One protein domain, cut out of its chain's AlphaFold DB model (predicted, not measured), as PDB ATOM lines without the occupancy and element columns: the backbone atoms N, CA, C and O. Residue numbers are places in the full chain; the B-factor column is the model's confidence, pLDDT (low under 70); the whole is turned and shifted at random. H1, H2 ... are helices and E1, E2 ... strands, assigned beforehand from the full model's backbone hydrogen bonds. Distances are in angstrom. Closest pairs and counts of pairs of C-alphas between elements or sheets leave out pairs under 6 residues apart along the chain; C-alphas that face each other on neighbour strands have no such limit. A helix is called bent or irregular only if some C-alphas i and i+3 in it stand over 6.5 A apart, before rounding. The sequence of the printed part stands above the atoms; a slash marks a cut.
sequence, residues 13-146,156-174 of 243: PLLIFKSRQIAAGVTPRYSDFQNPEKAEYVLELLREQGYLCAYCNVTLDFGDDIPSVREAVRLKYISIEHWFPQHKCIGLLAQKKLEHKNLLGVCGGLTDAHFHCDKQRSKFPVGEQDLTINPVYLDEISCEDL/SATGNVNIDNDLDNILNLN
ATOM      1  N   PRO A  13     -67.745 131.424  20.762       96.44
ATOM      2  CA  PRO A  13     -68.801 130.776  19.980       96.44
ATOM      3  C   PRO A  13     -69.965 130.253  20.841       96.44
ATOM      4  O   PRO A  13     -71.132 130.323  20.446       96.44
ATOM      5  N   LEU A  14     -69.671 129.769  22.054       96.69
ATOM      6  CA  LEU A  14     -70.680 129.293  22.998       96.69
ATOM      7  C   LEU A  14     -71.418 130.460  23.673       96.69
ATOM      8  O   LEU A  14     -72.640 130.388  23.836       96.69
ATOM      9  N   LEU A  15     -70.715 131.543  24.022       95.88
ATOM     10  CA  LEU A  15     -71.321 132.768  24.561       95.88
ATOM     11  C   LEU A  15     -72.267 133.427  23.557       95.88
ATOM     12  O   LEU A  15     -73.391 133.782  23.917       95.88
ATOM     13  N   ILE A  16     -71.839 133.554  22.300       95.56
ATOM     14  CA  ILE A  16     -72.629 134.122  21.204       95.56
ATOM     15  C   ILE A  16     -73.891 133.284  20.996       95.56
ATOM     16  O   ILE A  16     -74.998 133.831  20.977       95.56
ATOM     17  N   PHE A  17     -73.754 131.954  20.925       96.62
ATOM     18  CA  PHE A  17     -74.893 131.044  20.808       96.62
ATOM     19  C   PHE A  17     -75.894 131.220  21.959       96.62
ATOM     20  O   PHE A  17     -77.089 131.424  21.716       96.62
ATOM     21  N   LYS A  18     -75.420 131.180  23.213       95.56
ATOM     22  CA  LYS A  18     -76.269 131.354  24.403       95.56
ATOM     23  C   LYS A  18     -76.972 132.710  24.396       95.56
ATOM     24  O   LYS A  18     -78.185 132.765  24.600       95.56
ATOM     25  N   SER A  19     -76.234 133.782  24.111       95.50
ATOM     26  CA  SER A  19     -76.756 135.154  24.100       95.50
ATOM     27  C   SER A  19     -77.834 135.339  23.037       95.50
ATOM     28  O   SER A  19     -78.879 135.917  23.325       95.50
ATOM     29  N   ARG A  20     -77.638 134.782  21.835       95.50
ATOM     30  CA  ARG A  20     -78.639 134.829  20.760       95.50
ATOM     31  C   ARG A  20     -79.935 134.117  21.144       95.50
ATOM     32  O   ARG A  20     -81.010 134.668  20.927       95.50
ATOM     33  N   GLN A  21     -79.845 132.913  21.714       95.50
ATOM     34  CA  GLN A  21     -81.024 132.156  22.155       95.50
ATOM     35  C   GLN A  21     -81.800 132.930  23.232       95.50
ATOM     36  O   GLN A  21     -83.014 133.093  23.119       95.50
ATOM     37  N   ILE A  22     -81.091 133.481  24.225       95.69
ATOM     38  CA  ILE A  22     -81.690 134.280  25.304       95.69
ATOM     39  C   ILE A  22     -82.357 135.547  24.754       95.69
ATOM     40  O   ILE A  22     -83.487 135.845  25.134       95.69
ATOM     41  N   ALA A  23     -81.709 136.262  23.829       96.75
ATOM     42  CA  ALA A  23     -82.277 137.449  23.187       96.75
ATOM     43  C   ALA A  23     -83.558 137.137  22.390       96.75
ATOM     44  O   ALA A  23     -84.441 137.985  22.284       96.75
ATOM     45  N   ALA A  24     -83.691 135.911  21.878       96.44
ATOM     46  CA  ALA A  24     -84.901 135.412  21.228       96.44
ATOM     47  C   ALA A  24     -85.968 134.888  22.215       96.44
ATOM     48  O   ALA A  24     -86.991 134.361  21.782       96.44
ATOM     49  N   GLY A  25     -85.744 134.992  23.531       96.00
ATOM     50  CA  GLY A  25     -86.650 134.470  24.558       96.00
ATOM     51  C   GLY A  25     -86.634 132.943  24.685       96.00
ATOM     52  O   GLY A  25     -87.572 132.362  25.230       96.00
ATOM     53  N   VAL A  26     -85.590 132.277  24.180       95.31
ATOM     54  CA  VAL A  26     -85.458 130.814  24.164       95.31
ATOM     55  C   VAL A  26     -84.375 130.372  25.145       95.31
ATOM     56  O   VAL A  26     -83.256 130.882  25.147       95.31
ATOM     57  N   THR A  27     -84.670 129.362  25.963       93.44
ATOM     58  CA  THR A  27     -83.647 128.721  26.798       93.44
ATOM     59  C   THR A  27     -82.636 127.976  25.912       93.44
ATOM     60  O   THR A  27     -83.050 127.111  25.137       93.44
ATOM     61  N   PRO A  28     -81.320 128.251  26.013       94.62
ATOM     62  CA  PRO A  28     -80.316 127.554  25.213       94.62
ATOM     63  C   PRO A  28     -80.336 126.039  25.459       94.62
ATOM     64  O   PRO A  28     -80.312 125.585  26.604       94.62
ATOM     65  N   ARG A  29     -80.332 125.243  24.385       94.31
ATOM     66  CA  ARG A  29     -80.244 123.776  24.449       94.31
ATOM     67  C   ARG A  29     -79.096 123.287  23.586       94.31
ATOM     68  O   ARG A  29     -78.896 123.781  22.484       94.31
ATOM     69  N   TYR A  30     -78.388 122.264  24.055       94.31
ATOM     70  CA  TYR A  30     -77.305 121.644  23.285       94.31
ATOM     71  C   TYR A  30     -77.769 121.099  21.923       94.31
ATOM     72  O   TYR A  30     -77.022 121.168  20.955       94.31
ATOM     73  N   SER A  31     -79.017 120.625  21.815       93.38
ATOM     74  CA  SER A  31     -79.620 120.202  20.540       93.38
ATOM     75  C   SER A  31     -79.672 121.318  19.496       93.38
ATOM     76  O   SER A  31     -79.628 121.041  18.301       93.38
ATOM     77  N   ASP A  32     -79.746 122.569  19.947       94.81
ATOM     78  CA  ASP A  32     -79.882 123.745  19.091       94.81
ATOM     79  C   ASP A  32     -78.500 124.333  18.744       94.81
ATOM     80  O   ASP A  32     -78.396 125.224  17.904       94.81
ATOM     81  N   PHE A  33     -77.425 123.817  19.358       94.81
ATOM     82  CA  PHE A  33     -76.055 124.236  19.086       94.81
ATOM     83  C   PHE A  33     -75.524 123.545  17.826       94.81
ATOM     84  O   PHE A  33     -75.118 122.378  17.848       94.81
ATOM     85  N   GLN A  34     -75.589 124.266  16.709       91.06
ATOM     86  CA  GLN A  34     -75.327 123.766  15.360       91.06
ATOM     87  C   GLN A  34     -74.238 124.592  14.657       91.06
ATOM     88  O   GLN A  34     -73.682 125.528  15.224       91.06
ATOM     89  N   ASN A  35     -73.884 124.201  13.433       87.25
ATOM     90  CA  ASN A  35     -72.931 124.947  12.611       87.25
ATOM     91  C   ASN A  35     -73.535 126.288  12.141       87.25
ATOM     92  O   ASN A  35     -74.727 126.307  11.818       87.25
ATOM     93  N   PRO A  36     -72.722 127.352  11.983       86.88
ATOM     94  CA  PRO A  36     -71.252 127.374  12.066       86.88
ATOM     95  C   PRO A  36     -70.655 127.413  13.486       86.88
ATOM     96  O   PRO A  36     -69.541 126.926  13.665       86.88
ATOM     97  N   GLU A  37     -71.386 127.885  14.497       92.12
ATOM     98  CA  GLU A  37     -70.847 128.156  15.842       92.12
ATOM     99  C   GLU A  37     -70.318 126.893  16.529       92.12
ATOM    100  O   GLU A  37     -69.327 126.934  17.256       92.12
ATOM    101  N   LYS A  38     -70.941 125.739  16.265       93.06
ATOM    102  CA  LYS A  38     -70.456 124.448  16.763       93.06
ATOM    103  C   LYS A  38     -69.057 124.108  16.247       93.06
ATOM    104  O   LYS A  38     -68.254 123.578  17.006       93.06
ATOM    105  N   ALA A  39     -68.763 124.380  14.977       92.62
ATOM    106  CA  ALA A  39     -67.452 124.097  14.400       92.62
ATOM    107  C   ALA A  39     -66.379 125.038  14.965       92.62
ATOM    108  O   ALA A  39     -65.285 124.587  15.294       92.62
ATOM    109  N   GLU A  40     -66.710 126.319  15.131       94.19
ATOM    110  CA  GLU A  40     -65.831 127.304  15.775       94.19
ATOM    111  C   GLU A  40     -65.554 126.925  17.232       94.19
ATOM    112  O   GLU A  40     -64.412 126.942  17.677       94.19
ATOM    113  N   TYR A  41     -66.571 126.472  17.962       96.56
ATOM    114  CA  TYR A  41     -66.397 125.991  19.328       96.56
ATOM    115  C   TYR A  41     -65.544 124.730  19.429       96.56
ATOM    116  O   TYR A  41     -64.732 124.608  20.342       96.56
ATOM    117  N   VAL A  42     -65.699 123.789  18.493       95.88
ATOM    118  CA  VAL A  42     -64.817 122.616  18.425       95.88
ATOM    119  C   VAL A  42     -63.369 123.051  18.228       95.88
ATOM    120  O   VAL A  42     -62.492 122.471  18.856       95.88
ATOM    121  N   LEU A  43     -63.102 124.088  17.430       93.25
ATOM    122  CA  LEU A  43     -61.749 124.620  17.282       93.25
ATOM    123  C   LEU A  43     -61.195 125.179  18.606       93.25
ATOM    124  O   LEU A  43     -60.025 124.944  18.896       93.25
ATOM    125  N   GLU A  44     -62.012 125.841  19.430       95.06
ATOM    126  CA  GLU A  44     -61.586 126.275  20.773       95.06
ATOM    127  C   GLU A  44     -61.252 125.081  21.682       95.06
ATOM    128  O   GLU A  44     -60.177 125.048  22.278       95.06
ATOM    129  N   LEU A  45     -62.095 124.039  21.692       96.12
ATOM    130  CA  LEU A  45     -61.803 122.798  22.427       96.12
ATOM    131  C   LEU A  45     -60.491 122.151  21.963       96.12
ATOM    132  O   LEU A  45     -59.711 121.676  22.782       96.12
ATOM    133  N   LEU A  46     -60.235 122.123  20.652       93.94
ATOM    134  CA  LEU A  46     -58.995 121.570  20.114       93.94
ATOM    135  C   LEU A  46     -57.783 122.391  20.550       93.94
ATOM    136  O   LEU A  46     -56.792 121.798  20.959       93.94
ATOM    137  N   ARG A  47     -57.850 123.726  20.526       91.75
ATOM    138  CA  ARG A  47     -56.743 124.578  20.993       91.75
ATOM    139  C   ARG A  47     -56.407 124.318  22.460       91.75
ATOM    140  O   ARG A  47     -55.240 124.122  22.778       91.75
ATOM    141  N   GLU A  48     -57.417 124.238  23.325       92.56
ATOM    142  CA  GLU A  48     -57.247 123.909  24.752       92.56
ATOM    143  C   GLU A  48     -56.607 122.530  24.963       92.56
ATOM    144  O   GLU A  48     -55.822 122.322  25.884       92.56
ATOM    145  N   GLN A  49     -56.928 121.578  24.089       93.38
ATOM    146  CA  GLN A  49     -56.465 120.193  24.170       93.38
ATOM    147  C   GLN A  49     -55.145 119.930  23.441       93.38
ATOM    148  O   GLN A  49     -54.671 118.793  23.403       93.38
ATOM    149  N   GLY A  50     -54.557 120.951  22.820       92.12
ATOM    150  CA  GLY A  50     -53.393 120.784  21.962       92.12
ATOM    151  C   GLY A  50     -53.677 119.941  20.715       92.12
ATOM    152  O   GLY A  50     -52.807 119.213  20.262       92.12
ATOM    153  N   TYR A  51     -54.895 119.992  20.184       93.06
ATOM    154  CA  TYR A  51     -55.376 119.184  19.060       93.06
ATOM    155  C   TYR A  51     -55.288 117.675  19.306       93.06
ATOM    156  O   TYR A  51     -55.236 116.898  18.361       93.06
ATOM    157  N   LEU A  52     -55.314 117.239  20.563       93.88
ATOM    158  CA  LEU A  52     -55.383 115.830  20.920       93.88
ATOM    159  C   LEU A  52     -56.804 115.461  21.348       93.88
ATOM    160  O   LEU A  52     -57.517 116.255  21.965       93.88
ATOM    161  N   CYS A  53     -57.210 114.223  21.074       96.81
ATOM    162  CA  CYS A  53     -58.409 113.653  21.674       96.81
ATOM    163  C   CYS A  53     -58.278 113.664  23.202       96.81
ATOM    164  O   CYS A  53     -57.273 113.184  23.738       96.81
ATOM    165  N   ALA A  54     -59.316 114.147  23.895       97.19
ATOM    166  CA  ALA A  54     -59.308 114.299  25.349       97.19
ATOM    167  C   ALA A  54     -59.037 112.989  26.108       97.19
ATOM    168  O   ALA A  54     -58.527 113.036  27.220       97.19
ATOM    169  N   TYR A  55     -59.346 111.827  25.520       97.75
ATOM    170  CA  TYR A  55     -59.164 110.528  26.173       97.75
ATOM    171  C   TYR A  55     -57.946 109.755  25.657       97.75
ATOM    172  O   TYR A  55     -57.032 109.461  26.429       97.75
ATOM    173  N   CYS A  56     -57.915 109.418  24.362       96.69
ATOM    174  CA  CYS A  56     -56.885 108.533  23.809       96.69
ATOM    175  C   CYS A  56     -55.593 109.239  23.381       96.69
ATOM    176  O   CYS A  56     -54.661 108.534  23.017       96.69
ATOM    177  N   ASN A  57     -55.550 110.578  23.391       93.75
ATOM    178  CA  ASN A  57     -54.426 111.398  22.922       93.75
ATOM    179  C   ASN A  57     -53.955 111.136  21.476       93.75
ATOM    180  O   ASN A  57     -52.839 111.506  21.129       93.75
ATOM    181  N   VAL A  58     -54.830 110.580  20.630       91.94
ATOM    182  CA  VAL A  58     -54.674 110.601  19.163       91.94
ATOM    183  C   VAL A  58     -54.785 112.032  18.655       91.94
ATOM    184  O   VAL A  58     -55.599 112.803  19.181       91.94
ATOM    185  N   THR A  59     -54.009 112.373  17.628       90.81
ATOM    186  CA  THR A  59     -54.107 113.675  16.969       90.81
ATOM    187  C   THR A  59     -55.471 113.863  16.299       90.81
ATOM    188  O   THR A  59     -55.993 113.007  15.590       90.81
ATOM    189  N   LEU A  60     -56.065 115.021  16.552       90.44
ATOM    190  CA  LEU A  60     -57.224 115.573  15.853       90.44
ATOM    191  C   LEU A  60     -56.799 116.731  14.937       90.44
ATOM    192  O   LEU A  60     -57.642 117.482  14.442       90.44
ATOM    193  N   ASP A  61     -55.488 116.896  14.746       82.50
ATOM    194  CA  ASP A  61     -54.912 117.720  13.700       82.50
ATOM    195  C   ASP A  61     -54.722 116.873  12.451       82.50
ATOM    196  O   ASP A  61     -53.872 115.987  12.400       82.50
ATOM    197  N   PHE A  62     -55.542 117.149  11.451       73.81
ATOM    198  CA  PHE A  62     -55.589 116.369  10.227       73.81
ATOM    199  C   PHE A  62     -54.874 117.045   9.054       73.81
ATOM    200  O   PHE A  62     -55.020 116.597   7.920       73.81
ATOM    201  N   GLY A  63     -54.136 118.131   9.317       70.56
ATOM    202  CA  GLY A  63     -53.394 118.867   8.298       70.56
ATOM    203  C   GLY A  63     -54.254 119.204   7.077       70.56
ATOM    204  O   GLY A  63     -55.386 119.670   7.216       70.56
ATOM    205  N   ASP A  64     -53.708 118.928   5.893       65.00
ATOM    206  CA  ASP A  64     -54.387 119.108   4.606       65.00
ATOM    207  C   ASP A  64     -55.284 117.905   4.217       65.00
ATOM    208  O   ASP A  64     -56.046 117.994   3.253       65.00
ATOM    209  N   ASP A  65     -55.224 116.793   4.965       57.06
ATOM    210  CA  ASP A  65     -55.842 115.504   4.614       57.06
ATOM    211  C   ASP A  65     -57.322 115.381   5.028       57.06
ATOM    212  O   ASP A  65     -58.061 114.581   4.447       57.06
ATOM    213  N   ILE A  66     -57.799 116.179   5.996       58.47
ATOM    214  CA  ILE A  66     -59.240 116.306   6.295       58.47
ATOM    215  C   ILE A  66     -59.714 117.731   5.995       58.47
ATOM    216  O   ILE A  66     -59.062 118.699   6.392       58.47
ATOM    217  N   PRO A  67     -60.882 117.907   5.342       62.47
ATOM    218  CA  PRO A  67     -61.404 119.239   5.064       62.47
ATOM    219  C   PRO A  67     -61.722 119.951   6.386       62.47
ATOM    220  O   PRO A  67     -62.000 119.280   7.370       62.47
ATOM    221  N   SER A  68     -61.699 121.290   6.402       83.69
ATOM    222  CA  SER A  68     -61.970 122.203   7.542       83.69
ATOM    223  C   SER A  68     -62.662 121.598   8.784       83.69
ATOM    224  O   SER A  68     -63.591 120.816   8.637       83.69
ATOM    225  N   VAL A  69     -62.367 122.055  10.011       85.25
ATOM    226  CA  VAL A  69     -63.002 121.568  11.272       85.25
ATOM    227  C   VAL A  69     -64.517 121.304  11.162       85.25
ATOM    228  O   VAL A  69     -65.024 120.308  11.673       85.25
ATOM    229  N   ARG A  70     -65.250 122.152  10.430       86.12
ATOM    230  CA  ARG A  70     -66.671 121.959  10.110       86.12
ATOM    231  C   ARG A  70     -66.987 120.601   9.471       86.12
ATOM    232  O   ARG A  70     -67.968 119.960   9.846       86.12
ATOM    233  N   GLU A  71     -66.194 120.187   8.497       88.12
ATOM    234  CA  GLU A  71     -66.327 118.908   7.812       88.12
ATOM    235  C   GLU A  71     -65.897 117.744   8.703       88.12
ATOM    236  O   GLU A  71     -66.604 116.741   8.752       88.12
ATOM    237  N   ALA A  72     -64.832 117.901   9.494       88.88
ATOM    238  CA  ALA A  72     -64.443 116.900  10.486       88.88
ATOM    239  C   ALA A  72     -65.569 116.617  11.502       88.88
ATOM    240  O   ALA A  72     -65.851 115.461  11.829       88.88
ATOM    241  N   VAL A  73     -66.289 117.659  11.936       88.56
ATOM    242  CA  VAL A  73     -67.491 117.538  12.780       88.56
ATOM    243  C   VAL A  73     -68.656 116.887  12.023       88.56
ATOM    244  O   VAL A  73     -69.382 116.064  12.589       88.56
ATOM    245  N   ARG A  74     -68.855 117.232  10.742       88.19
ATOM    246  CA  ARG A  74     -69.919 116.663   9.893       88.19
ATOM    247  C   ARG A  74     -69.721 115.163   9.667       88.19
ATOM    248  O   ARG A  74     -70.675 114.402   9.810       88.19
ATOM    249  N   LEU A  75     -68.493 114.761   9.347       87.94
ATOM    250  CA  LEU A  75     -68.076 113.385   9.070       87.94
ATOM    251  C   LEU A  75     -67.807 112.564  10.337       87.94
ATOM    252  O   LEU A  75     -67.486 111.386  10.234       87.94
ATOM    253  N   LYS A  76     -67.992 113.154  11.529       88.69
ATOM    254  CA  LYS A  76     -67.812 112.490  12.831       88.69
ATOM    255  C   LYS A  76     -66.380 112.026  13.106       88.69
ATOM    256  O   LYS A  76     -66.177 111.137  13.925       88.69
ATOM    257  N   TYR A  77     -65.392 112.673  12.493       90.81
ATOM    258  CA  TYR A  77     -63.992 112.516  12.894       90.81
ATOM    259  C   TYR A  77     -63.727 113.157  14.256       90.81
ATOM    260  O   TYR A  77     -62.938 112.632  15.040       90.81
ATOM    261  N   ILE A  78     -64.436 114.250  14.556       93.50
ATOM    262  CA  ILE A  78     -64.426 114.921  15.857       93.50
ATOM    263  C   ILE A  78     -65.860 115.069  16.360       93.50
ATOM    264  O   ILE A  78     -66.784 115.377  15.599       93.50
ATOM    265  N   SER A  79     -66.047 114.891  17.662       93.75
ATOM    266  CA  SER A  79     -67.302 115.178  18.349       93.75
ATOM    267  C   SER A  79     -67.060 115.933  19.655       93.75
ATOM    268  O   SER A  79     -65.953 115.928  20.191       93.75
ATOM    269  N   ILE A  80     -68.101 116.628  20.122       96.75
ATOM    270  CA  ILE A  80     -68.123 117.213  21.461       96.75
ATOM    271  C   ILE A  80     -68.766 116.185  22.379       96.75
ATOM    272  O   ILE A  80     -69.929 115.831  22.165       96.75
ATOM    273  N   GLU A  81     -68.018 115.776  23.390       95.88
ATOM    274  CA  GLU A  81     -68.429 114.828  24.411       95.88
ATOM    275  C   GLU A  81     -68.716 115.523  25.744       95.88
ATOM    276  O   GLU A  81     -68.103 116.544  26.072       95.88
ATOM    277  N   HIS A  82     -69.646 114.957  26.516       96.56
ATOM    278  CA  HIS A  82     -69.955 115.391  27.876       96.56
ATOM    279  C   HIS A  82     -69.251 114.496  28.900       96.56
ATOM    280  O   HIS A  82     -69.557 113.306  28.982       96.56
ATOM    281  N   TRP A  83     -68.376 115.047  29.748       96.75
ATOM    282  CA  TRP A  83     -67.778 114.256  30.836       96.75
ATOM    283  C   TRP A  83     -68.865 113.730  31.791       96.75
ATOM    284  O   TRP A  83     -69.042 112.521  31.942       96.75
ATOM    285  N   PHE A  84     -69.668 114.638  32.349       95.50
ATOM    286  CA  PHE A  84     -70.887 114.336  33.088       95.50
ATOM    287  C   PHE A  84     -72.035 114.070  32.098       95.50
ATOM    288  O   PHE A  84     -72.425 115.001  31.376       95.50
ATOM    289  N   PRO A  85     -72.598 112.844  32.051       94.25
ATOM    290  CA  PRO A  85     -73.497 112.425  30.981       94.25
ATOM    291  C   PRO A  85     -74.726 113.314  30.803       94.25
ATOM    292  O   PRO A  85     -75.441 113.639  31.754       94.25
ATOM    293  N   GLN A  86     -75.057 113.612  29.546       91.88
ATOM    294  CA  GLN A  86     -76.160 114.512  29.200       91.88
ATOM    295  C   GLN A  86     -77.523 114.068  29.767       91.88
ATOM    296  O   GLN A  86     -78.359 114.913  30.100       91.88
ATOM    297  N   HIS A  87     -77.756 112.757  29.891       91.00
ATOM    298  CA  HIS A  87     -78.998 112.201  30.433       91.00
ATOM    299  C   HIS A  87     -79.166 112.464  31.941       91.00
ATOM    300  O   HIS A  87     -80.297 112.493  32.423       91.00
ATOM    301  N   LYS A  88     -78.070 112.719  32.674       93.50
ATOM    302  CA  LYS A  88     -78.081 113.082  34.102       93.50
ATOM    303  C   LYS A  88     -78.190 114.589  34.339       93.50
ATOM    304  O   LYS A  88     -78.471 115.024  35.454       93.50
ATOM    305  N   CYS A  89     -78.029 115.405  33.299       92.94
ATOM    306  CA  CYS A  89     -78.196 116.857  33.360       92.94
ATOM    307  C   CYS A  89     -79.688 117.250  33.392       92.94
ATOM    308  O   CYS A  89     -80.234 117.755  32.405       92.94
ATOM    309  N   ILE A  90     -80.367 116.994  34.512       91.81
ATOM    310  CA  ILE A  90     -81.787 117.308  34.740       91.81
ATOM    311  C   ILE A  90     -81.964 118.297  35.899       91.81
ATOM    312  O   ILE A  90     -81.088 118.432  36.753       91.81
ATOM    313  N   GLY A  91     -83.097 119.006  35.933       91.88
ATOM    314  CA  GLY A  91     -83.413 119.968  36.996       91.88
ATOM    315  C   GLY A  91     -82.321 121.029  37.166       91.88
ATOM    316  O   GLY A  91     -81.940 121.690  36.202       91.88
ATOM    317  N   LEU A  92     -81.782 121.141  38.384       90.12
ATOM    318  CA  LEU A  92     -80.704 122.075  38.741       90.12
ATOM    319  C   LEU A  92     -79.346 121.764  38.084       90.12
ATOM    320  O   LEU A  92     -78.405 122.520  38.291       90.12
ATOM    321  N   LEU A  93     -79.220 120.661  37.337       91.75
ATOM    322  CA  LEU A  93     -78.019 120.295  36.578       91.75
ATOM    323  C   LEU A  93     -78.186 120.508  35.066       91.75
ATOM    324  O   LEU A  93     -77.285 120.176  34.298       91.75
ATOM    325  N   ALA A  94     -79.318 121.043  34.599       91.31
ATOM    326  CA  ALA A  94     -79.583 121.216  33.169       91.31
ATOM    327  C   ALA A  94     -78.518 122.075  32.456       91.31
ATOM    328  O   ALA A  94     -78.179 121.802  31.301       91.31
ATOM    329  N   GLN A  95     -77.932 123.052  33.152       90.25
ATOM    330  CA  GLN A  95     -76.859 123.905  32.641       90.25
ATOM    331  C   GLN A  95     -75.592 123.126  32.264       90.25
ATOM    332  O   GLN A  95     -74.887 123.546  31.348       90.25
ATOM    333  N   LYS A  96     -75.349 121.948  32.865       93.94
ATOM    334  CA  LYS A  96     -74.179 121.103  32.565       93.94
ATOM    335  C   LYS A  96     -74.131 120.628  31.111       93.94
ATOM    336  O   LYS A  96     -73.064 120.287  30.611       93.94
ATOM    337  N   LYS A  97     -75.261 120.636  30.387       95.25
ATOM    338  CA  LYS A  97     -75.304 120.295  28.948       95.25
ATOM    339  C   LYS A  97     -74.547 121.293  28.067       95.25
ATOM    340  O   LYS A  97     -74.195 120.948  26.942       95.25
ATOM    341  N   LEU A  98     -74.366 122.521  28.549       95.56
ATOM    342  CA  LEU A  98     -73.702 123.624  27.855       95.56
ATOM    343  C   LEU A  98     -72.644 124.295  28.746       95.56
ATOM    344  O   LEU A  98     -72.255 125.426  28.479       95.56
ATOM    345  N   GLU A  99     -72.214 123.651  29.828       95.06
ATOM    346  CA  GLU A  99     -71.143 124.151  30.690       95.06
ATOM    347  C   GLU A  99     -69.807 123.776  30.050       95.06
ATOM    348  O   GLU A  99     -69.539 122.592  29.871       95.06
ATOM    349  N   HIS A 100     -68.970 124.753  29.691       95.88
ATOM    350  CA  HIS A 100     -67.722 124.476  28.974       95.88
ATOM    351  C   HIS A 100     -66.782 123.514  29.723       95.88
ATOM    352  O   HIS A 100     -66.160 122.657  29.096       95.88
ATOM    353  N   LYS A 101     -66.763 123.559  31.065       94.81
ATOM    354  CA  LYS A 101     -66.029 122.600  31.916       94.81
ATOM    355  C   LYS A 101     -66.530 121.155  31.820       94.81
ATOM    356  O   LYS A 101     -65.857 120.251  32.296       94.81
ATOM    357  N   ASN A 102     -67.693 120.929  31.214       96.50
ATOM    358  CA  ASN A 102     -68.252 119.605  30.973       96.50
ATOM    359  C   ASN A 102     -68.081 119.127  29.520       96.50
ATOM    360  O   ASN A 102     -68.517 118.024  29.208       96.50
ATOM    361  N   LEU A 103     -67.513 119.945  28.625       97.31
ATOM    362  CA  LEU A 103     -67.456 119.682  27.184       97.31
ATOM    363  C   LEU A 103     -66.020 119.424  26.717       97.31
ATOM    364  O   LEU A 103     -65.117 120.217  26.989       97.31
ATOM    365  N   LEU A 104     -65.826 118.335  25.976       97.81
ATOM    366  CA  LEU A 104     -64.526 117.844  25.519       97.81
ATOM    367  C   LEU A 104     -64.542 117.558  24.016       97.81
ATOM    368  O   LEU A 104     -65.539 117.076  23.489       97.81
ATOM    369  N   GLY A 105     -63.436 117.813  23.323       97.25
ATOM    370  CA  GLY A 105     -63.216 117.361  21.951       97.25
ATOM    371  C   GLY A 105     -62.679 115.928  21.930       97.25
ATOM    372  O   GLY A 105     -61.616 115.646  22.486       97.25
ATOM    373  N   VAL A 106     -63.381 115.007  21.277       97.31
ATOM    374  CA  VAL A 106     -62.962 113.600  21.183       97.31
ATOM    375  C   VAL A 106     -62.990 113.103  19.742       97.31
ATOM    376  O   VAL A 106     -63.756 113.599  18.913       97.31
ATOM    377  N   CYS A 107     -62.149 112.114  19.443       95.31
ATOM    378  CA  CYS A 107     -62.126 111.436  18.147       95.31
ATOM    379  C   CYS A 107     -63.429 110.663  17.876       95.31
ATOM    380  O   CYS A 107     -64.150 110.302  18.806       95.31
ATOM    381  N   GLY A 108     -63.652 110.281  16.616       92.62
ATOM    382  CA  GLY A 108     -64.743 109.383  16.204       92.62
ATOM    383  C   GLY A 108     -64.709 107.973  16.817       92.62
ATOM    384  O   GLY A 108     -65.695 107.244  16.715       92.62
ATOM    385  N   GLY A 109     -63.606 107.597  17.478       89.12
ATOM    386  CA  GLY A 109     -63.539 106.430  18.360       89.12
ATOM    387  C   GLY A 109     -63.600 105.086  17.641       89.12
ATOM    388  O   GLY A 109     -64.199 104.148  18.164       89.12
ATOM    389  N   LEU A 110     -63.032 104.996  16.437       82.44
ATOM    390  CA  LEU A 110     -62.927 103.763  15.662       82.44
ATOM    391  C   LEU A 110     -61.509 103.630  15.093       82.44
ATOM    392  O   LEU A 110     -61.082 104.466  14.300       82.44
ATOM    393  N   THR A 111     -60.814 102.570  15.489       78.94
ATOM    394  CA  THR A 111     -59.574 102.081  14.859       78.94
ATOM    395  C   THR A 111     -59.873 100.795  14.079       78.94
ATOM    396  O   THR A 111     -61.047 100.501  13.842       78.94
ATOM    397  N   ASP A 112     -58.851 100.023  13.683       73.81
ATOM    398  CA  ASP A 112     -58.944  98.723  12.994       73.81
ATOM    399  C   ASP A 112     -59.884  97.734  13.721       73.81
ATOM    400  O   ASP A 112     -59.468  96.892  14.517       73.81
ATOM    401  N   ALA A 113     -61.188  97.875  13.478       79.50
ATOM    402  CA  ALA A 113     -62.303  97.150  14.087       79.50
ATOM    403  C   ALA A 113     -62.568  97.366  15.598       79.50
ATOM    404  O   ALA A 113     -63.474  96.725  16.136       79.50
ATOM    405  N   HIS A 114     -61.873  98.280  16.285       89.56
ATOM    406  CA  HIS A 114     -62.083  98.524  17.720       89.56
ATOM    407  C   HIS A 114     -62.734  99.879  17.979       89.56
ATOM    408  O   HIS A 114     -62.244 100.922  17.544       89.56
ATOM    409  N   PHE A 115     -63.833  99.866  18.733       95.62
ATOM    410  CA  PHE A 115     -64.432 101.096  19.236       95.62
ATOM    411  C   PHE A 115     -63.748 101.523  20.529       95.62
ATOM    412  O   PHE A 115     -63.488 100.681  21.386       95.62
ATOM    413  N   HIS A 116     -63.501 102.819  20.685       97.06
ATOM    414  CA  HIS A 116     -62.894 103.401  21.882       97.06
ATOM    415  C   HIS A 116     -63.438 104.817  22.143       97.06
ATOM    416  O   HIS A 116     -64.228 105.347  21.357       97.06
ATOM    417  N   CYS A 117     -63.013 105.440  23.244       97.38
ATOM    418  CA  CYS A 117     -63.460 106.764  23.685       97.38
ATOM    419  C   CYS A 117     -64.997 106.850  23.801       97.38
ATOM    420  O   CYS A 117     -65.643 105.879  24.196       97.38
ATOM    421  N   ASP A 118     -65.585 107.996  23.445       95.50
ATOM    422  CA  ASP A 118     -67.039 108.203  23.465       95.50
ATOM    423  C   ASP A 118     -67.785 107.156  22.622       95.50
ATOM    424  O   ASP A 118     -68.824 106.631  23.017       95.50
ATOM    425  N   LYS A 119     -67.221 106.737  21.484       95.62
ATOM    426  CA  LYS A 119     -67.899 105.759  20.633       95.62
ATOM    427  C   LYS A 119     -68.082 104.407  21.325       95.62
ATOM    428  O   LYS A 119     -69.136 103.790  21.152       95.62
ATOM    429  N   GLN A 120     -67.108 103.960  22.114       96.75
ATOM    430  CA  GLN A 120     -67.262 102.781  22.966       96.75
ATOM    431  C   GLN A 120     -68.256 103.042  24.100       96.75
ATOM    432  O   GLN A 120     -69.194 102.263  24.267       96.75
ATOM    433  N   ARG A 121     -68.100 104.159  24.819       95.88
ATOM    434  CA  ARG A 121     -68.978 104.566  25.927       95.88
ATOM    435  C   ARG A 121     -70.452 104.593  25.517       95.88
ATOM    436  O   ARG A 121     -71.314 104.116  26.249       95.88
ATOM    437  N   SER A 122     -70.744 105.056  24.302       93.81
ATOM    438  CA  SER A 122     -72.097 105.133  23.740       93.81
ATOM    439  C   SER A 122     -72.806 103.780  23.591       93.81
ATOM    440  O   SER A 122     -74.023 103.745  23.414       93.81
ATOM    441  N   LYS A 123     -72.067 102.665  23.659       94.56
ATOM    442  CA  LYS A 123     -72.633 101.310  23.627       94.56
ATOM    443  C   LYS A 123     -73.161 100.837  24.975       94.56
ATOM    444  O   LYS A 123     -73.932  99.880  25.003       94.56
ATOM    445  N   PHE A 124     -72.735 101.464  26.068       94.75
ATOM    446  CA  PHE A 124     -73.235 101.140  27.395       94.75
ATOM    447  C   PHE A 124     -74.654 101.693  27.576       94.75
ATOM    448  O   PHE A 124     -74.965 102.763  27.034       94.75
ATOM    449  N   PRO A 125     -75.522 100.993  28.331       94.75
ATOM    450  CA  PRO A 125     -76.849 101.485  28.666       94.75
ATOM    451  C   PRO A 125     -76.819 102.880  29.295       94.75
ATOM    452  O   PRO A 125     -75.893 103.259  30.016       94.75
ATOM    453  N   VAL A 126     -77.885 103.646  29.063       89.00
ATOM    454  CA  VAL A 126     -78.100 104.918  29.760       89.00
ATOM    455  C   VAL A 126     -78.099 104.657  31.270       89.00
ATOM    456  O   VAL A 126     -78.871 103.837  31.754       89.00
ATOM    457  N   GLY A 127     -77.241 105.366  32.005       88.12
ATOM    458  CA  GLY A 127     -77.023 105.173  33.443       88.12
ATOM    459  C   GLY A 127     -75.701 104.484  33.794       88.12
ATOM    460  O   GLY A 127     -75.191 104.734  34.882       88.12
ATOM    461  N   GLU A 128     -75.111 103.729  32.862       92.69
ATOM    462  CA  GLU A 128     -73.843 102.987  33.028       92.69
ATOM    463  C   GLU A 128     -72.665 103.655  32.297       92.69
ATOM    464  O   GLU A 128     -71.630 103.052  32.046       92.69
ATOM    465  N   GLN A 129     -72.836 104.922  31.926       93.81
ATOM    466  CA  GLN A 129     -71.858 105.694  31.164       93.81
ATOM    467  C   GLN A 129     -71.023 106.618  32.054       93.81
ATOM    468  O   GLN A 129     -70.319 107.464  31.522       93.81
ATOM    469  N   ASP A 130     -71.131 106.568  33.380       95.44
ATOM    470  CA  ASP A 130     -70.353 107.475  34.234       95.44
ATOM    471  C   ASP A 130     -68.853 107.222  34.093       95.44
ATOM    472  O   ASP A 130     -68.433 106.094  33.867       95.44
ATOM    473  N   LEU A 131     -68.066 108.286  34.232       96.62
ATOM    474  CA  LEU A 131     -66.614 108.205  34.295       96.62
ATOM    475  C   LEU A 131     -66.154 108.756  35.640       96.62
ATOM    476  O   LEU A 131     -66.609 109.814  36.079       96.62
ATOM    477  N   THR A 132     -65.226 108.046  36.261       95.94
ATOM    478  CA  THR A 132     -64.447 108.500  37.413       95.94
ATOM    479  C   THR A 132     -63.344 109.453  36.960       95.94
ATOM    480  O   THR A 132     -63.133 110.500  37.571       95.94
ATOM    481  N   ILE A 133     -62.651 109.122  35.870       95.31
ATOM    482  CA  ILE A 133     -61.572 109.940  35.330       95.31
ATOM    483  C   ILE A 133     -62.130 111.170  34.602       95.31
ATOM    484  O   ILE A 133     -63.021 111.075  33.753       95.31
ATOM    485  N   ASN A 134     -61.602 112.350  34.931       95.81
ATOM    486  CA  ASN A 134     -61.949 113.607  34.275       95.81
ATOM    487  C   ASN A 134     -60.696 114.247  33.664       95.81
ATOM    488  O   ASN A 134     -59.812 114.655  34.417       95.81
ATOM    489  N   PRO A 135     -60.610 114.372  32.327       95.88
ATOM    490  CA  PRO A 135     -59.529 115.112  31.689       95.88
ATOM    491  C   PRO A 135     -59.477 116.590  32.095       95.88
ATOM    492  O   PRO A 135     -58.409 117.188  32.068       95.88
ATOM    493  N   VAL A 136     -60.613 117.212  32.436       95.56
ATOM    494  CA  VAL A 136     -60.647 118.620  32.846       95.56
ATOM    495  C   VAL A 136     -60.054 118.751  34.242       95.56
ATOM    496  O   VAL A 136     -60.542 118.139  35.191       95.56
ATOM    497  N   TYR A 137     -59.028 119.586  34.371       90.50
ATOM    498  CA  TYR A 137     -58.430 119.909  35.657       90.50
ATOM    499  C   TYR A 137     -59.392 120.793  36.460       90.50
ATOM    500  O   TYR A 137     -59.669 121.932  36.073       90.50
ATOM    501  N   LEU A 138     -59.954 120.243  37.538       81.75
ATOM    502  CA  LEU A 138     -60.933 120.933  38.386       81.75
ATOM    503  C   LEU A 138     -60.366 121.346  39.747       81.75
ATOM    504  O   LEU A 138     -60.761 122.394  40.244       81.75
ATOM    505  N   ASP A 139     -59.438 120.563  40.296       80.38
ATOM    506  CA  ASP A 139     -58.878 120.693  41.647       80.38
ATOM    507  C   ASP A 139     -57.412 120.219  41.649       80.38
ATOM    508  O   ASP A 139     -56.842 120.005  40.590       80.38
ATOM    509  N   GLU A 140     -56.794 120.020  42.816       84.31
ATOM    510  CA  GLU A 140     -55.358 119.723  42.979       84.31
ATOM    511  C   GLU A 140     -54.860 118.423  42.311       84.31
ATOM    512  O   GLU A 140     -53.670 118.312  42.024       84.31
ATOM    513  N   ILE A 141     -55.738 117.441  42.063       87.31
ATOM    514  CA  ILE A 141     -55.374 116.143  41.471       87.31
ATOM    515  C   ILE A 141     -55.827 116.100  40.011       87.31
ATOM    516  O   ILE A 141     -57.019 116.207  39.715       87.31
ATOM    517  N   SER A 142     -54.878 115.902  39.095       92.56
ATOM    518  CA  SER A 142     -55.161 115.803  37.664       92.56
ATOM    519  C   SER A 142     -55.391 114.356  37.212       92.56
ATOM    520  O   SER A 142     -54.984 113.407  37.881       92.56
ATOM    521  N   CYS A 143     -55.976 114.159  36.025       94.06
ATOM    522  CA  CYS A 143     -56.054 112.822  35.429       94.06
ATOM    523  C   CYS A 143     -54.675 112.187  35.196       94.06
ATOM    524  O   CYS A 143     -54.582 110.968  35.166       94.06
ATOM    525  N   GLU A 144     -53.624 112.997  35.033       92.88
ATOM    526  CA  GLU A 144     -52.242 112.547  34.820       92.88
ATOM    527  C   GLU A 144     -51.628 111.966  36.100       92.88
ATOM    528  O   GLU A 144     -50.737 111.132  36.032       92.88
ATOM    529  N   ASP A 145     -52.118 112.374  37.272       92.81
ATOM    530  CA  ASP A 145     -51.694 111.817  38.563       92.81
ATOM    531  C   ASP A 145     -52.418 110.511  38.901       92.81
ATOM    532  O   ASP A 145     -51.985 109.754  39.769       92.81
ATOM    533  N   LEU A 146     -53.531 110.248  38.217       96.00
ATOM    534  CA  LEU A 146     -54.378 109.084  38.439       96.00
ATOM    535  C   LEU A 146     -54.039 107.902  37.528       96.00
ATOM    536  O   LEU A 146     -54.520 106.797  37.777       96.00
ATOM    537  N   SER A 156     -54.641 102.601  36.300       97.94
ATOM    538  CA  SER A 156     -54.674 103.429  37.499       97.94
ATOM    539  C   SER A 156     -53.314 103.439  38.205       97.94
ATOM    540  O   SER A 156     -52.818 102.394  38.625       97.94
ATOM    541  N   ALA A 157     -52.762 104.626  38.465       96.50
ATOM    542  CA  ALA A 157     -51.512 104.792  39.219       96.50
ATOM    543  C   ALA A 157     -51.618 104.294  40.676       96.50
ATOM    544  O   ALA A 157     -50.630 103.898  41.286       96.50
ATOM    545  N   THR A 158     -52.833 104.293  41.232       95.12
ATOM    546  CA  THR A 158     -53.121 103.903  42.624       95.12
ATOM    547  C   THR A 158     -53.843 102.555  42.768       95.12
ATOM    548  O   THR A 158     -54.228 102.193  43.878       95.12
ATOM    549  N   GLY A 159     -54.060 101.814  41.671       96.69
ATOM    550  CA  GLY A 159     -54.860 100.575  41.680       96.69
ATOM    551  C   GLY A 159     -56.363 100.776  41.944       96.69
ATOM    552  O   GLY A 159     -57.020  99.906  42.516       96.69
ATOM    553  N   ASN A 160     -56.919 101.935  41.583       97.94
ATOM    554  CA  ASN A 160     -58.343 102.226  41.684       97.94
ATOM    555  C   ASN A 160     -59.123 101.510  40.570       97.94
ATOM    556  O   ASN A 160     -59.128 101.941  39.418       97.94
ATOM    557  N   VAL A 161     -59.877 100.483  40.959       98.25
ATOM    558  CA  VAL A 161     -60.662  99.636  40.048       98.25
ATOM    559  C   VAL A 161     -61.697 100.387  39.204       98.25
ATOM    560  O   VAL A 161     -62.030  99.935  38.114       98.25
ATOM    561  N   ASN A 162     -62.213 101.530  39.672       98.12
ATOM    562  CA  ASN A 162     -63.161 102.322  38.884       98.12
ATOM    563  C   ASN A 162     -62.447 103.066  37.752       98.12
ATOM    564  O   ASN A 162     -62.998 103.195  36.664       98.12
ATOM    565  N   ILE A 163     -61.213 103.515  37.996       98.25
ATOM    566  CA  ILE A 163     -60.374 104.133  36.966       98.25
ATOM    567  C   ILE A 163     -59.950 103.069  35.958       98.25
ATOM    568  O   ILE A 163     -60.089 103.297  34.763       98.25
ATOM    569  N   ASP A 164     -59.527 101.887  36.409       98.44
ATOM    570  CA  ASP A 164     -59.222 100.781  35.494       98.44
ATOM    571  C   ASP A 164     -60.448 100.413  34.639       98.44
ATOM    572  O   ASP A 164     -60.346 100.288  33.422       98.44
ATOM    573  N   ASN A 165     -61.646 100.362  35.231       98.38
ATOM    574  CA  ASN A 165     -62.880 100.127  34.482       98.38
ATOM    575  C   ASN A 165     -63.196 101.234  33.455       98.38
ATOM    576  O   ASN A 165     -63.637 100.925  32.344       98.38
ATOM    577  N   ASP A 166     -62.968 102.508  33.792       98.44
ATOM    578  CA  ASP A 166     -63.101 103.604  32.829       98.44
ATOM    579  C   ASP A 166     -62.158 103.398  31.638       98.44
ATOM    580  O   ASP A 166     -62.573 103.530  30.485       98.44
ATOM    581  N   LEU A 167     -60.893 103.074  31.925       98.44
ATOM    582  CA  LEU A 167     -59.826 102.924  30.940       98.44
ATOM    583  C   LEU A 167     -60.046 101.701  30.042       98.44
ATOM    584  O   LEU A 167     -59.978 101.835  28.821       98.44
ATOM    585  N   ASP A 168     -60.353 100.539  30.614       97.94
ATOM    586  CA  ASP A 168     -60.419  99.262  29.897       97.94
ATOM    587  C   ASP A 168     -61.781  98.998  29.257       97.94
ATOM    588  O   ASP A 168     -61.852  98.509  28.129       97.94
ATOM    589  N   ASN A 169     -62.875  99.344  29.937       97.19
ATOM    590  CA  ASN A 169     -64.210  98.905  29.529       97.19
ATOM    591  C   ASN A 169     -65.031 100.043  28.928       97.19
ATOM    592  O   ASN A 169     -65.491  99.942  27.783       97.19
ATOM    593  N   ILE A 170     -65.212 101.129  29.689       97.75
ATOM    594  CA  ILE A 170     -66.101 102.228  29.286       97.75
ATOM    595  C   ILE A 170     -65.508 102.982  28.094       97.75
ATOM    596  O   ILE A 170     -66.215 103.259  27.125       97.75
ATOM    597  N   LEU A 171     -64.207 103.278  28.132       97.88
ATOM    598  CA  LEU A 171     -63.504 103.985  27.063       97.88
ATOM    599  C   LEU A 171     -62.671 103.059  26.165       97.88
ATOM    600  O   LEU A 171     -62.319 103.481  25.064       97.88
ATOM    601  N   ASN A 172     -62.354 101.830  26.591       97.94
ATOM    602  CA  ASN A 172     -61.543 100.863  25.832       97.94
ATOM    603  C   ASN A 172     -60.228 101.462  25.286       97.94
ATOM    604  O   ASN A 172     -59.855 101.307  24.117       97.94
ATOM    605  N   LEU A 173     -59.528 102.204  26.147       97.69
ATOM    606  CA  LEU A 173     -58.260 102.873  25.858       97.69
ATOM    607  C   LEU A 173     -57.068 101.911  25.793       97.69
ATOM    608  O   LEU A 173     -55.993 102.348  25.373       97.69
ATOM    609  N   ASN A 174     -57.268 100.646  26.167       97.56
ATOM    610  CA  ASN A 174     -56.319  99.539  26.047       97.56
ATOM    611  C   ASN A 174     -56.688  98.546  24.935       97.56
ATOM    612  O   ASN A 174     -56.246  97.399  24.934       97.56
TER     613      ASN A 174
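AT A GLANCE: This is residues 13 to 146 and 156 to 174 of the 243 residues of an uncharacterized protein of Larkinella rosea (UniProt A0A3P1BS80). A short two-strand ribbon, E1 and E2, lies in the middle, with helix H2 packed on one side of it and the short helix H5 on the other, and with H3 and H4 near its opposite ends. H1 lies beyond H2 and H7 beyond H5, and three links are long: H1 to H2, H2 to H3 and H5 to H6. The printed part has 153 residues, with seven named helices and two named strands in the order H1 H2 H3 E1 H4 E2 H5 H6 H7; the sheet, in the order E1 - E2, is antiparallel. The class is mostly helix, though under half of the residues are in named elements. The whole is compact, with a radius of gyration of the C-alphas of 16.0 A and spans of 50 by 43 by 31 A.

IN THESE COORDINATES: H1, residues 13 to 23, begins with C-alpha 13 at (-68.801, 130.776, 19.980) and is 15.4 A long. H2, residues 37 to 48, measures 16.8 A, and H3 is residues 69 to 74. E1, residues 78 to 82, is 13.2 A long and begins with C-alpha 78 at (-64.426, 114.921, 15.857). H4, residues 91 to 98, is irregular: C-alphas 92 and 95 are 7.4 A apart. E2, residues 103 to 107, measures 13.3 A. H5 is residues 117 to 121 and H6 residues 143 to 146. H7, residues 161 to 170, is only just irregular, with C-alphas 167 and 170 6.53 A apart; it is 12.3 A long and ends with C-alpha 170 at (-66.101, 102.228, 29.286).

HOW THE PARTS SIT: E1 and E2 are antiparallel neighbours at 142 degrees; N 79 and O 106 are 2.9 A apart and N 81 and O 104 2.8 A, within hydrogen-bond range. The closest C-alphas of H2 and E2, Leu 45 and Gly 105, are 5.6 A apart; those of H5 and E2, Val 106 and Asp 118, 7.1 A. H1 and H2 form a helical hairpin: they touch, closest at the C-alphas of Pro 13 and Glu 37, 5.3 A, H2 with residues 37 to 41 alone, and run opposite ways at a tilt of 38 degrees, only just steep. H2, with residues 39 to 43 alone, touches H3, closest at the C-alphas of Ala 39 and Arg 70, 4.9 A. H5 and H7 only just touch, with 3 pairs of C-alphas within 8 A, the closest those of Arg 121 and Ile 170, 5.0 A. H6 and H7 are close but not clearly touching, at 7.9 A between the C-alphas of Leu 146 and Ile 163. In H1, H2, H3 and H5 every O i to N i+4 pair is within hydrogen-bond range, in H7 5 of 6 and in H4 0 of 4, where 4 of 5 O i to N i+3 pairs are; H6 is too short for such a pair.

THE WHOLE: The two farthest C-alphas, Ala 24 and Gly 159, are 50.3 A apart. Residues 147 to 155 are not printed; C-alphas 146 and 156 are 5.7 A apart across the cut. The links H1 to H2, H2 to H3 and H5 to H6 are long. Mean pLDDT of the printed part is 92.3; residues 64 to 67 are under 70.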